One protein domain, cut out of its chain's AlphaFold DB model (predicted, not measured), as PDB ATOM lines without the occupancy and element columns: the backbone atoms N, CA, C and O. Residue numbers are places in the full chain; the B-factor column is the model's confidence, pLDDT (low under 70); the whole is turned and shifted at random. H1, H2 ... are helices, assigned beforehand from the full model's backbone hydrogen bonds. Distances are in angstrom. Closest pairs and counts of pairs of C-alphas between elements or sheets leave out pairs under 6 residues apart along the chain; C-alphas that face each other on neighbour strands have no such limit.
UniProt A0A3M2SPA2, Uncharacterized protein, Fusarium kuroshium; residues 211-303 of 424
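This is residues 211 to 303 of the 424 residues of an uncharacterized protein of Fusarium kuroshium (UniProt A0A3M2SPA2). Four helices make an open, loose zigzag: H1 is a long arm whose residues 211 to 225 stick out at one end, and H4, whose residues 292 to 298 stick out with the tail 299 to 303, lies at the other end. Between these arms lie H3, the short H2, which makes a corner with one end of H3, and a long loop, residues 235 to 257; H3 and H4 meet at their ends as a V. The printed part has 93 residues, with H1, H2, H3 and H4 in that order and no named strand, and its class is all helix. It is loose, with a radius of gyration of the C-alphas of 16.9 A, and elongated, spanning 56 by 33 by 24 A.

H1, residues 211 to 234, begins at C-alpha 211 (-9.086, -3.183, -20.790) and measures 34.2 A. H2, residues 258 to 266, measures 12.2 A. H3, residues 270 to 283, measures 20.1 A and begins at C-alpha 270 (10.087, 12.414, -48.176). H4, residues 287 to 298, measures 16.3 A and ends at C-alpha 298 (19.871, 2.571, -62.979).

H1 touches no helix. H2 and H3 are close but not clearly touching; their closest C-alphas, those of Phe 265 and Leu 273, are 7.1 A apart. They run opposite ways at a steep tilt of 60 degrees. Residues 277 to 281 of H3 touch residues 287 to 288 of H4, and the closest C-alphas, those of Asp 281 and Leu 287, are 5.2 A apart. H3 and H4 run opposite ways at a steep tilt of 59 degrees. H2 and H4 are apart. In H1, H2, H3 and H4 every O i to N i+4 pair is within hydrogen-bond range.

The C-alphas farthest apart, those of Ala 211 and Pro 300, are 55.9 A apart. The printed part has no cut. The link from H1 to H2 is long, 23 residues; those from H2 to H3 and from H3 to H4 are tight. The mean pLDDT of the printed part is 91.5, and no printed residue is under 70.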
ATOM      1  N   ALA A 211      -9.930  -2.510 -19.807       77.31
ATOM      2  CA  ALA A 211      -9.086  -3.183 -20.790       77.31
ATOM      3  C   ALA A 211      -8.344  -2.183 -21.696       77.31
ATOM      4  O   ALA A 211      -7.141  -2.331 -21.920       77.31
ATOM      5  N   VAL A 212      -9.016  -1.121 -22.159       79.75
ATOM      6  CA  VAL A 212      -8.392  -0.033 -22.933       79.75
ATOM      7  C   VAL A 212      -7.373   0.734 -22.085       79.75
ATOM      8  O   VAL A 212      -6.259   0.969 -22.552       79.75
ATOM      9  N   LYS A 213      -7.683   1.060 -20.824       76.50
ATOM     10  CA  LYS A 213      -6.758   1.741 -19.896       76.50
ATOM     11  C   LYS A 213      -5.522   0.883 -19.586       76.50
ATOM     12  O   LYS A 213      -4.410   1.408 -19.561       76.50
ATOM     13  N   LEU A 214      -5.679  -0.430 -19.398       72.56
ATOM     14  CA  LEU A 214      -4.568  -1.369 -19.185       72.56
ATOM     15  C   LEU A 214      -3.711  -1.541 -20.448       72.56
ATOM     16  O   LEU A 214      -2.484  -1.481 -20.361       72.56
ATOM     17  N   LYS A 215      -4.334  -1.673 -21.627       73.88
ATOM     18  CA  LYS A 215      -3.636  -1.750 -22.922       73.88
ATOM     19  C   LYS A 215      -2.919  -0.441 -23.276       73.88
ATOM     20  O   LYS A 215      -1.822  -0.471 -23.825       73.88
ATOM     21  N   GLY A 216      -3.496   0.706 -22.916       75.81
ATOM     22  CA  GLY A 216      -2.856   2.015 -23.030       75.81
ATOM     23  C   GLY A 216      -1.603   2.114 -22.158       75.81
ATOM     24  O   GLY A 216      -0.541   2.477 -22.659       75.81
ATOM     25  N   LYS A 217      -1.691   1.701 -20.886       78.81
ATOM     26  CA  LYS A 217      -0.545   1.660 -19.960       78.81
ATOM     27  C   LYS A 217       0.576   0.738 -20.449       78.81
ATOM     28  O   LYS A 217       1.732   1.149 -20.437       78.81
ATOM     29  N   SER A 218       0.264  -0.473 -20.920       77.56
ATOM     30  CA  SER A 218       1.292  -1.385 -21.446       77.56
ATOM     31  C   SER A 218       1.912  -0.885 -22.755       77.56
ATOM     32  O   SER A 218       3.120  -1.012 -22.949       77.56
ATOM     33  N   SER A 219       1.124  -0.236 -23.619       86.38
ATOM     34  CA  SER A 219       1.633   0.421 -24.827       86.38
ATOM     35  C   SER A 219       2.559   1.599 -24.500       86.38
ATOM     36  O   SER A 219       3.615   1.728 -25.117       86.38
ATOM     37  N   GLN A 220       2.209   2.436 -23.515       88.50
ATOM     38  CA  GLN A 220       3.055   3.541 -23.045       88.50
ATOM     39  C   GLN A 220       4.350   3.036 -22.400       88.50
ATOM     40  O   GLN A 220       5.422   3.535 -22.735       88.50
ATOM     41  N   GLN A 221       4.278   2.008 -21.548       91.88
ATOM     42  CA  GLN A 221       5.459   1.375 -20.952       91.88
ATOM     43  C   GLN A 221       6.408   0.837 -22.032       91.88
ATOM     44  O   GLN A 221       7.603   1.133 -22.013       91.88
ATOM     45  N   ARG A 222       5.872   0.113 -23.025       92.56
ATOM     46  CA  ARG A 222       6.655  -0.384 -24.164       92.56
ATOM     47  C   ARG A 222       7.285   0.757 -24.966       92.56
ATOM     48  O   ARG A 222       8.432   0.633 -25.387       92.56
ATOM     49  N   GLN A 223       6.559   1.854 -25.186       91.94
ATOM     50  CA  GLN A 223       7.089   3.013 -25.905       91.94
ATOM     51  C   GLN A 223       8.248   3.663 -25.137       91.94
ATOM     52  O   GLN A 223       9.304   3.893 -25.718       91.94
ATOM     53  N   TYR A 224       8.100   3.853 -23.825       94.44
ATOM     54  CA  TYR A 224       9.159   4.371 -22.956       94.44
ATOM     55  C   TYR A 224      10.413   3.478 -22.957       94.44
ATOM     56  O   TYR A 224      11.535   3.979 -23.044       94.44
ATOM     57  N   GLU A 225      10.252   2.153 -22.923       95.12
ATOM     58  CA  GLU A 225      11.372   1.207 -23.030       95.12
ATOM     59  C   GLU A 225      12.078   1.275 -24.393       95.12
ATOM     60  O   GLU A 225      13.312   1.267 -24.451       95.12
ATOM     61  N   VAL A 226      11.314   1.402 -25.486       95.06
ATOM     62  CA  VAL A 226      11.849   1.627 -26.838       95.06
ATOM     63  C   VAL A 226      12.613   2.949 -26.904       95.06
ATOM     64  O   VAL A 226      13.736   2.973 -27.406       95.06
ATOM     65  N   ASP A 227      12.063   4.032 -26.360       94.50
ATOM     66  CA  ASP A 227      12.684   5.355 -26.385       94.50
ATOM     67  C   ASP A 227      13.972   5.393 -25.542       94.50
ATOM     68  O   ASP A 227      14.996   5.906 -25.999       94.50
ATOM     69  N   LYS A 228      13.973   4.740 -24.372       95.50
ATOM     70  CA  LYS A 228      15.158   4.543 -23.522       95.50
ATOM     71  C   LYS A 228      16.249   3.729 -24.227       95.50
ATOM     72  O   LYS A 228      17.427   4.089 -24.169       95.50
ATOM     73  N   LEU A 229      15.881   2.647 -24.920       95.75
ATOM     74  CA  LEU A 229      16.824   1.856 -25.718       95.75
ATOM     75  C   LEU A 229      17.358   2.656 -26.914       95.75
ATOM     76  O   LEU A 229      18.552   2.576 -27.213       95.75
ATOM     77  N   ARG A 230      16.509   3.464 -27.561       95.44
ATOM     78  CA  ARG A 230      16.909   4.366 -28.643       95.44
ATOM     79  C   ARG A 230      17.946   5.368 -28.151       95.44
ATOM     80  O   ARG A 230      19.023   5.450 -28.732       95.44
ATOM     81  N   GLN A 231      17.666   6.066 -27.051       93.94
ATOM     82  CA  GLN A 231      18.577   7.050 -26.463       93.94
ATOM     83  C   GLN A 231      19.929   6.421 -26.101       93.94
ATOM     84  O   GLN A 231      20.966   6.979 -26.451       93.94
ATOM     85  N   LYS A 232      19.935   5.221 -25.498       95.19
ATOM     86  CA  LYS A 232      21.173   4.476 -25.201       95.19
ATOM     87  C   LYS A 232      22.003   4.178 -26.457       95.19
ATOM     88  O   LYS A 232      23.226   4.227 -26.393       95.19
ATOM     89  N   ARG A 233      21.360   3.854 -27.584       94.38
ATOM     90  CA  ARG A 233      22.049   3.570 -28.857       94.38
ATOM     91  C   ARG A 233      22.549   4.831 -29.548       94.38
ATOM     92  O   ARG A 233      23.669   4.831 -30.038       94.38
ATOM     93  N   LEU A 234      21.756   5.903 -29.553       92.38
ATOM     94  CA  LEU A 234      22.167   7.189 -30.122       92.38
ATOM     95  C   LEU A 234      23.335   7.810 -29.338       92.38
ATOM     96  O   LEU A 234      24.241   8.368 -29.942       92.38
ATOM     97  N   ALA A 235      23.375   7.625 -28.015       91.44
ATOM     98  CA  ALA A 235      24.508   8.022 -27.174       91.44
ATOM     99  C   ALA A 235      25.791   7.189 -27.397       91.44
ATOM    100  O   ALA A 235      26.844   7.562 -26.890       91.44
ATOM    101  N   ALA A 236      25.711   6.070 -28.127       93.00
ATOM    102  CA  ALA A 236      26.848   5.213 -28.469       93.00
ATOM    103  C   ALA A 236      27.364   5.432 -29.908       93.00
ATOM    104  O   ALA A 236      28.227   4.681 -30.363       93.00
ATOM    105  N   LEU A 237      26.831   6.421 -30.637       91.62
ATOM    106  CA  LEU A 237      27.311   6.779 -31.974       91.62
ATOM    107  C   LEU A 237      28.673   7.503 -31.918       91.62
ATOM    108  O   LEU A 237      29.032   8.058 -30.874       91.62
ATOM    109  N   PRO A 238      29.442   7.522 -33.027       90.75
ATOM    110  CA  PRO A 238      30.696   8.266 -33.107       90.75
ATOM    111  C   PRO A 238      30.523   9.755 -32.781       90.75
ATOM    112  O   PRO A 238      29.486  10.362 -33.065       90.75
ATOM    113  N   ARG A 239      31.562  10.368 -32.200       83.69
ATOM    114  CA  ARG A 239      31.548  11.797 -31.853       83.69
ATOM    115  C   ARG A 239      31.334  12.637 -33.114       83.69
ATOM    116  O   ARG A 239      32.028  12.439 -34.103       83.69
ATOM    117  N   GLY A 240      30.395  13.581 -33.052       82.06
ATOM    118  CA  GLY A 240      30.019  14.442 -34.178       82.06
ATOM    119  C   GLY A 240      28.815  13.948 -34.989       82.06
ATOM    120  O   GLY A 240      28.199  14.760 -35.671       82.06
ATOM    121  N   VAL A 241      28.412  12.677 -34.866       88.56
ATOM    122  CA  VAL A 241      27.217  12.154 -35.548       88.56
ATOM    123  C   VAL A 241      25.963  12.489 -34.741       88.56
ATOM    124  O   VAL A 241      25.777  11.985 -33.631       88.56
ATOM    125  N   VAL A 242      25.074  13.313 -35.301       87.75
ATOM    126  CA  VAL A 242      23.816  13.719 -34.653       87.75
ATOM    127  C   VAL A 242      22.652  13.592 -35.643       87.75
ATOM    128  O   VAL A 242      22.591  14.331 -36.627       87.75
ATOM    129  N   PRO A 243      21.678  12.694 -35.394       90.38
ATOM    130  CA  PRO A 243      20.481  12.613 -36.221       90.38
ATOM    131  C   PRO A 243      19.625  13.878 -36.097       90.38
ATOM    132  O   PRO A 243      19.227  14.247 -34.993       90.38
ATOM    133  N   ALA A 244      19.226  14.462 -37.228       88.38
ATOM    134  CA  ALA A 244      18.311  15.608 -37.263       88.38
ATOM    135  C   ALA A 244      16.939  15.313 -36.615       88.38
ATOM    136  O   ALA A 244      16.295  16.206 -36.064       88.38
ATOM    137  N   LYS A 245      16.490  14.049 -36.645       89.88
ATOM    138  CA  LYS A 245      15.286  13.570 -35.945       89.88
ATOM    139  C   LYS A 245      15.602  12.304 -35.145       89.88
ATOM    140  O   LYS A 245      15.435  11.205 -35.676       89.88
ATOM    141  N   PRO A 246      16.021  12.408 -33.870       88.62
ATOM    142  CA  PRO A 246      16.462  11.247 -33.102       88.62
ATOM    143  C   PRO A 246      15.363  10.191 -32.943       88.62
ATOM    144  O   PRO A 246      15.668   9.012 -33.036       88.62
ATOM    145  N   GLY A 247      14.089  10.573 -32.790       91.12
ATOM    146  CA  GLY A 247      12.972   9.626 -32.633       91.12
ATOM    147  C   GLY A 247      12.722   8.687 -33.825       91.12
ATOM    148  O   GLY A 247      12.075   7.656 -33.654       91.12
ATOM    149  N   LEU A 248      13.252   9.017 -35.009       91.00
ATOM    150  CA  LEU A 248      13.045   8.277 -36.257       91.00
ATOM    151  C   LEU A 248      14.042   7.118 -36.457       91.00
ATOM    152  O   LEU A 248      13.800   6.226 -37.262       91.00
ATOM    153  N   VAL A 249      15.166   7.131 -35.739       91.75
ATOM    154  CA  VAL A 249      16.350   6.290 -36.008       91.75
ATOM    155  C   VAL A 249      16.767   5.467 -34.777       91.75
ATOM    156  O   VAL A 249      16.049   5.414 -33.782       91.75
ATOM    157  N   GLY A 250      17.920   4.789 -34.819       90.00
ATOM    158  CA  GLY A 250      18.481   4.039 -33.678       90.00
ATOM    159  C   GLY A 250      18.133   2.542 -33.633       90.00
ATOM    160  O   GLY A 250      18.509   1.838 -32.690       90.00
ATOM    161  N   PHE A 251      17.455   2.019 -34.655       93.25
ATOM    162  CA  PHE A 251      17.174   0.592 -34.816       93.25
ATOM    163  C   PHE A 251      17.575   0.129 -36.218       93.25
ATOM    164  O   PHE A 251      17.291   0.808 -37.197       93.25
ATOM    165  N   GLY A 252      18.254  -1.019 -36.304       89.81
ATOM    166  CA  GLY A 252      18.518  -1.691 -37.578       89.81
ATOM    167  C   GLY A 252      17.322  -2.542 -38.033       89.81
ATOM    168  O   GLY A 252      16.444  -2.835 -37.218       89.81
ATOM    169  N   PRO A 253      17.308  -3.009 -39.296       89.94
ATOM    170  CA  PRO A 253      16.173  -3.720 -39.904       89.94
ATOM    171  C   PRO A 253      15.908  -5.124 -39.326       89.94
ATOM    172  O   PRO A 253      14.916  -5.767 -39.674       89.94
ATOM    173  N   GLY A 254      16.786  -5.636 -38.458       90.94
ATOM    174  CA  GLY A 254      16.649  -6.965 -37.861       90.94
ATOM    175  C   GLY A 254      16.595  -8.062 -38.928       90.94
ATOM    176  O   GLY A 254      17.476  -8.145 -39.778       90.94
ATOM    177  N   ARG A 255      15.554  -8.901 -38.878       91.88
ATOM    178  CA  ARG A 255      15.298  -9.975 -39.857       91.88
ATOM    179  C   ARG A 255      14.225  -9.614 -40.900       91.88
ATOM    180  O   ARG A 255      13.689 -10.514 -41.535       91.88
ATOM    181  N   ALA A 256      13.875  -8.333 -41.060       93.94
ATOM    182  CA  ALA A 256      12.863  -7.925 -42.038       93.94
ATOM    183  C   ALA A 256      13.321  -8.240 -43.481       93.94
ATOM    184  O   ALA A 256      14.477  -7.927 -43.797       93.94
ATOM    185  N   PRO A 257      12.456  -8.817 -44.341       96.00
ATOM    186  CA  PRO A 257      12.741  -9.032 -45.761       96.00
ATOM    187  C   PRO A 257      12.680  -7.716 -46.552       96.00
ATOM    188  O   PRO A 257      12.110  -6.725 -46.088       96.00
ATOM    189  N   ASP A 258      13.237  -7.707 -47.763       95.12
ATOM    190  CA  ASP A 258      13.383  -6.481 -48.564       95.12
ATOM    191  C   ASP A 258      12.053  -5.872 -49.030       95.12
ATOM    192  O   ASP A 258      11.942  -4.650 -49.134       95.12
ATOM    193  N   SER A 259      11.005  -6.683 -49.205       96.06
ATOM    194  CA  SER A 259       9.641  -6.194 -49.451       96.06
ATOM    195  C   SER A 259       9.134  -5.318 -48.299       96.06
ATOM    196  O   SER A 259       8.747  -4.176 -48.523       96.06
ATOM    197  N   SER A 260       9.230  -5.799 -47.055       95.62
ATOM    198  CA  SER A 260       8.829  -5.039 -45.862       95.62
ATOM    199  C   SER A 260       9.711  -3.812 -45.608       95.62
ATOM    200  O   SER A 260       9.233  -2.821 -45.062       95.62
ATOM    201  N   ARG A 261      10.993  -3.846 -46.001       94.62
ATOM    202  CA  ARG A 261      11.871  -2.661 -45.957       94.62
ATOM    203  C   ARG A 261      11.413  -1.600 -46.958       94.62
ATOM    204  O   ARG A 261      11.374  -0.426 -46.613       94.62
ATOM    205  N   THR A 262      11.048  -2.023 -48.168       95.44
ATOM    206  CA  THR A 262      10.552  -1.134 -49.228       95.44
ATOM    207  C   THR A 262       9.237  -0.480 -48.808       95.44
ATOM    208  O   THR A 262       9.136   0.741 -48.831       95.44
ATOM    209  N   GLU A 263       8.275  -1.272 -48.328       96.44
ATOM    210  CA  GLU A 263       6.986  -0.784 -47.815       96.44
ATOM    211  C   GLU A 263       7.156   0.198 -46.642       96.44
ATOM    212  O   GLU A 263       6.509   1.245 -46.609       96.44
ATOM    213  N   TYR A 264       8.066  -0.091 -45.704       95.00
ATOM    214  CA  TYR A 264       8.361   0.807 -44.585       95.00
ATOM    215  C   TYR A 264       8.849   2.185 -45.052       95.00
ATOM    216  O   TYR A 264       8.398   3.205 -44.528       95.00
ATOM    217  N   PHE A 265       9.751   2.233 -46.037       95.25
ATOM    218  CA  PHE A 265      10.264   3.497 -46.565       95.25
ATOM    219  C   PHE A 265       9.269   4.215 -47.490       95.25
ATOM    220  O   PHE A 265       9.251   5.442 -47.491       95.25
ATOM    221  N   ASP A 266       8.410   3.495 -48.213       95.81
ATOM    222  CA  ASP A 266       7.353   4.087 -49.049       95.81
ATOM    223  C   ASP A 266       6.292   4.829 -48.211       95.81
ATOM    224  O   ASP A 266       5.860   5.928 -48.556       95.81
ATOM    225  N   GLN A 267       5.952   4.293 -47.033       95.12
ATOM    226  CA  GLN A 267       5.041   4.939 -46.077       95.12
ATOM    227  C   GLN A 267       5.658   6.157 -45.355       95.12
ATOM    228  O   GLN A 267       4.945   6.914 -44.689       95.12
ATOM    229  N   MET A 268       6.975   6.375 -45.451       94.62
ATOM    230  CA  MET A 268       7.642   7.510 -44.810       94.62
ATOM    231  C   MET A 268       7.538   8.794 -45.640       94.62
ATOM    232  O   MET A 268       7.681   8.815 -46.860       94.62
ATOM    233  N   ARG A 269       7.381   9.935 -44.959       95.44
ATOM    234  CA  ARG A 269       7.430  11.246 -45.624       95.44
ATOM    235  C   ARG A 269       8.803  11.465 -46.261       95.44
ATOM    236  O   ARG A 269       9.824  11.213 -45.623       95.44
ATOM    237  N   LYS A 270       8.842  12.071 -47.453       94.12
ATOM    238  CA  LYS A 270      10.087  12.414 -48.176       94.12
ATOM    239  C   LYS A 270      11.112  13.160 -47.308       94.12
ATOM    240  O   LYS A 270      12.299  12.866 -47.362       94.12
ATOM    241  N   THR A 271      10.659  14.084 -46.457       95.31
ATOM    242  CA  THR A 271      11.529  14.797 -45.507       95.31
ATOM    243  C   THR A 271      12.134  13.873 -44.453       95.31
ATOM    244  O   THR A 271      13.280  14.055 -44.062       95.31
ATOM    245  N   ASP A 272      11.390  12.877 -43.982       94.75
ATOM    246  CA  ASP A 272      11.850  11.922 -42.976       94.75
ATOM    247  C   ASP A 272      12.840  10.915 -43.587       94.75
ATOM    248  O   ASP A 272      13.860  10.634 -42.964       94.75
ATOM    249  N   LEU A 273      12.636  10.491 -44.842       95.06
ATOM    250  CA  LEU A 273      13.624   9.714 -45.610       95.06
ATOM    251  C   LEU A 273      14.964  10.451 -45.753       95.06
ATOM    252  O   LEU A 273      16.009   9.873 -45.466       95.06
ATOM    253  N   LEU A 274      14.946  11.739 -46.116       93.69
ATOM    254  CA  LEU A 274      16.166  12.554 -46.215       93.69
ATOM    255  C   LEU A 274      16.875  12.719 -44.857       93.69
ATOM    256  O   LEU A 274      18.101  12.687 -44.799       93.69
ATOM    257  N   ASN A 275      16.122  12.831 -43.754       93.94
ATOM    258  CA  ASN A 275      16.694  12.874 -42.403       93.94
ATOM    259  C   ASN A 275      17.370  11.547 -42.003       93.94
ATOM    260  O   ASN A 275      18.386  11.573 -41.310       93.94
ATOM    261  N   VAL A 276      16.834  10.397 -42.433       94.31
ATOM    262  CA  VAL A 276      17.490   9.089 -42.250       94.31
ATOM    263  C   VAL A 276      18.740   8.993 -43.123       94.31
ATOM    264  O   VAL A 276      19.802   8.643 -42.615       94.31
ATOM    265  N   LEU A 277      18.646   9.362 -44.403       93.75
ATOM    266  CA  LEU A 277      19.763   9.301 -45.347       93.75
ATOM    267  C   LEU A 277      20.945  10.181 -44.907       93.75
ATOM    268  O   LEU A 277      22.082   9.723 -44.940       93.75
ATOM    269  N   SER A 278      20.676  11.388 -44.398       92.88
ATOM    270  CA  SER A 278      21.699  12.273 -43.822       92.88
ATOM    271  C   SER A 278      22.428  11.644 -42.628       92.88
ATOM    272  O   SER A 278      23.638  11.810 -42.496       92.88
ATOM    273  N   LEU A 279      21.734  10.880 -41.773       93.00
ATOM    274  CA  LEU A 279      22.396  10.118 -40.710       93.00
ATOM    275  C   LEU A 279      23.234   8.965 -41.277       93.00
ATOM    276  O   LEU A 279      24.326   8.701 -40.782       93.00
ATOM    277  N   CYS A 280      22.726   8.255 -42.283       92.94
ATOM    278  CA  CYS A 280      23.449   7.144 -42.895       92.94
ATOM    279  C   CYS A 280      24.757   7.609 -43.556       92.94
ATOM    280  O   CYS A 280      25.763   6.921 -43.415       92.94
ATOM    281  N   ASP A 281      24.762   8.783 -44.190       93.88
ATOM    282  CA  ASP A 281      25.956   9.402 -44.781       93.88
ATOM    283  C   ASP A 281      26.956   9.901 -43.712       93.88
ATOM    284  O   ASP A 281      28.155   9.665 -43.826       93.88
ATOM    285  N   GLN A 282      26.473  10.455 -42.587       90.75
ATOM    286  CA  GLN A 282      27.325  10.753 -41.419       90.75
ATOM    287  C   GLN A 282      27.978   9.497 -40.804       90.75
ATOM    288  O   GLN A 282      29.051   9.587 -40.211       90.75
ATOM    289  N   LEU A 283      27.319   8.335 -40.886       90.81
ATOM    290  CA  LEU A 283      27.826   7.064 -40.349       90.81
ATOM    291  C   LEU A 283      28.737   6.315 -41.325       90.81
ATOM    292  O   LEU A 283      29.619   5.577 -40.886       90.81
ATOM    293  N   LYS A 284      28.509   6.470 -42.630       90.69
ATOM    294  CA  LYS A 284      29.331   5.906 -43.695       90.69
ATOM    295  C   LYS A 284      29.585   7.004 -44.735       90.69
ATOM    296  O   LYS A 284      28.706   7.226 -45.569       90.69
ATOM    297  N   PRO A 285      30.759   7.664 -44.714       87.31
ATOM    298  CA  PRO A 285      31.066   8.711 -45.680       87.31
ATOM    299  C   PRO A 285      31.012   8.160 -47.108       87.31
ATOM    300  O   PRO A 285      31.274   6.977 -47.338       87.31
ATOM    301  N   ASN A 286      30.668   9.036 -48.052       88.94
ATOM    302  CA  ASN A 286      30.429   8.744 -49.470       88.94
ATOM    303  C   ASN A 286      29.203   7.862 -49.768       88.94
ATOM    304  O   ASN A 286      28.912   7.639 -50.941       88.94
ATOM    305  N   LEU A 287      28.426   7.415 -48.774       93.94
ATOM    306  CA  LEU A 287      27.225   6.610 -49.026       93.94
ATOM    307  C   LEU A 287      26.199   7.357 -49.893       93.94
ATOM    308  O   LEU A 287      25.569   6.744 -50.752       93.94
ATOM    309  N   LEU A 288      26.027   8.668 -49.696       93.81
ATOM    310  CA  LEU A 288      25.148   9.473 -50.544       93.81
ATOM    311  C   LEU A 288      25.652   9.524 -51.996       93.81
ATOM    312  O   LEU A 288      24.847   9.430 -52.920       93.81
ATOM    313  N   VAL A 289      26.971   9.609 -52.198       93.81
ATOM    314  CA  VAL A 289      27.605   9.588 -53.526       93.81
ATOM    315  C   VAL A 289      27.405   8.221 -54.187       93.81
ATOM    316  O   VAL A 289      26.908   8.165 -55.310       93.81
ATOM    317  N   ASP A 290      27.676   7.124 -53.473       95.12
ATOM    318  CA  ASP A 290      27.445   5.746 -53.937       95.12
ATOM    319  C   ASP A 290      25.984   5.528 -54.365       95.12
ATOM    320  O   ASP A 290      25.707   4.893 -55.389       95.12
ATOM    321  N   ILE A 291      25.030   6.070 -53.598       95.25
ATOM    322  CA  ILE A 291      23.598   6.005 -53.908       95.25
ATOM    323  C   ILE A 291      23.282   6.817 -55.166       95.25
ATOM    324  O   ILE A 291      22.614   6.293 -56.052       95.25
ATOM    325  N   LEU A 292      23.768   8.056 -55.290       94.19
ATOM    326  CA  LEU A 292      23.518   8.891 -56.471       94.19
ATOM    327  C   LEU A 292      24.125   8.283 -57.746       94.19
ATOM    328  O   LEU A 292      23.436   8.207 -58.760       94.19
ATOM    329  N   VAL A 293      25.344   7.735 -57.673       95.31
ATOM    330  CA  VAL A 293      25.977   6.970 -58.765       95.31
ATOM    331  C   VAL A 293      25.190   5.694 -59.092       95.31
ATOM    332  O   VAL A 293      25.089   5.293 -60.250       95.31
ATOM    333  N   SER A 294      24.593   5.041 -58.094       96.19
ATOM    334  CA  SER A 294      23.716   3.887 -58.324       96.19
ATOM    335  C   SER A 294      22.390   4.285 -58.980       96.19
ATOM    336  O   SER A 294      21.860   3.527 -59.793       96.19
ATOM    337  N   VAL A 295      21.846   5.467 -58.668       96.06
ATOM    338  CA  VAL A 295      20.636   5.991 -59.318       96.06
ATOM    339  C   VAL A 295      20.932   6.407 -60.757       96.06
ATOM    340  O   VAL A 295      20.176   5.989 -61.628       96.06
ATOM    341  N   SER A 296      22.029   7.124 -61.038       94.69
ATOM    342  CA  SER A 296      22.394   7.507 -62.413       94.69
ATOM    343  C   SER A 296      22.625   6.285 -63.309       94.69
ATOM    344  O   SER A 296      22.120   6.236 -64.427       94.69
ATOM    345  N   LYS A 297      23.278   5.234 -62.792       95.94
ATOM    346  CA  LYS A 297      23.451   3.952 -63.504       95.94
ATOM    347  C   LYS A 297      22.139   3.205 -63.759       95.94
ATOM    348  O   LYS A 297      22.008   2.545 -64.785       95.94
ATOM    349  N   ARG A 298      21.175   3.255 -62.829       96.81
ATOM    350  CA  ARG A 298      19.871   2.571 -62.979       96.81
ATOM    351  C   ARG A 298      18.849   3.375 -63.782       96.81
ATOM    352  O   ARG A 298      17.887   2.788 -64.271       96.81
ATOM    353  N   HIS A 299      19.028   4.687 -63.871       94.94
ATOM    354  CA  HIS A 299      18.105   5.623 -64.499       94.94
ATOM    355  C   HIS A 299      18.893   6.737 -65.219       94.94
ATOM    356  O   HIS A 299      18.942   7.866 -64.722       94.94
ATOM    357  N   PRO A 300      19.519   6.436 -66.375       92.94
ATOM    358  CA  PRO A 300      20.370   7.388 -67.096       92.94
ATOM    359  C   PRO A 300      19.600   8.606 -67.625       92.94
ATOM    360  O   PRO A 300      20.187   9.665 -67.812       92.94
ATOM    361  N   ASP A 301      18.281   8.485 -67.806       93.38
ATOM    362  CA  ASP A 301      17.415   9.558 -68.306       93.38
ATOM    363  C   ASP A 301      17.094  10.645 -67.256       93.38
ATOM    364  O   ASP A 301      16.386  11.606 -67.564       93.38
ATOM    365  N   LEU A 302      17.553  10.512 -65.999       93.00
ATOM    366  CA  LEU A 302      17.318  11.539 -64.979       93.00
ATOM    367  C   LEU A 302      18.255  12.750 -65.171       93.00
ATOM    368  O   LEU A 302      19.474  12.589 -65.083       93.00
ATOM    369  N   PRO A 303      17.722  13.984 -65.292       92.50
ATOM    370  CA  PRO A 303      18.525  15.204 -65.361       92.50
ATOM    371  C   PRO A 303      19.036  15.591 -63.962       92.50
ATOM    372  O   PRO A 303      18.520  16.506 -63.323       92.50
TER     373      PRO A 303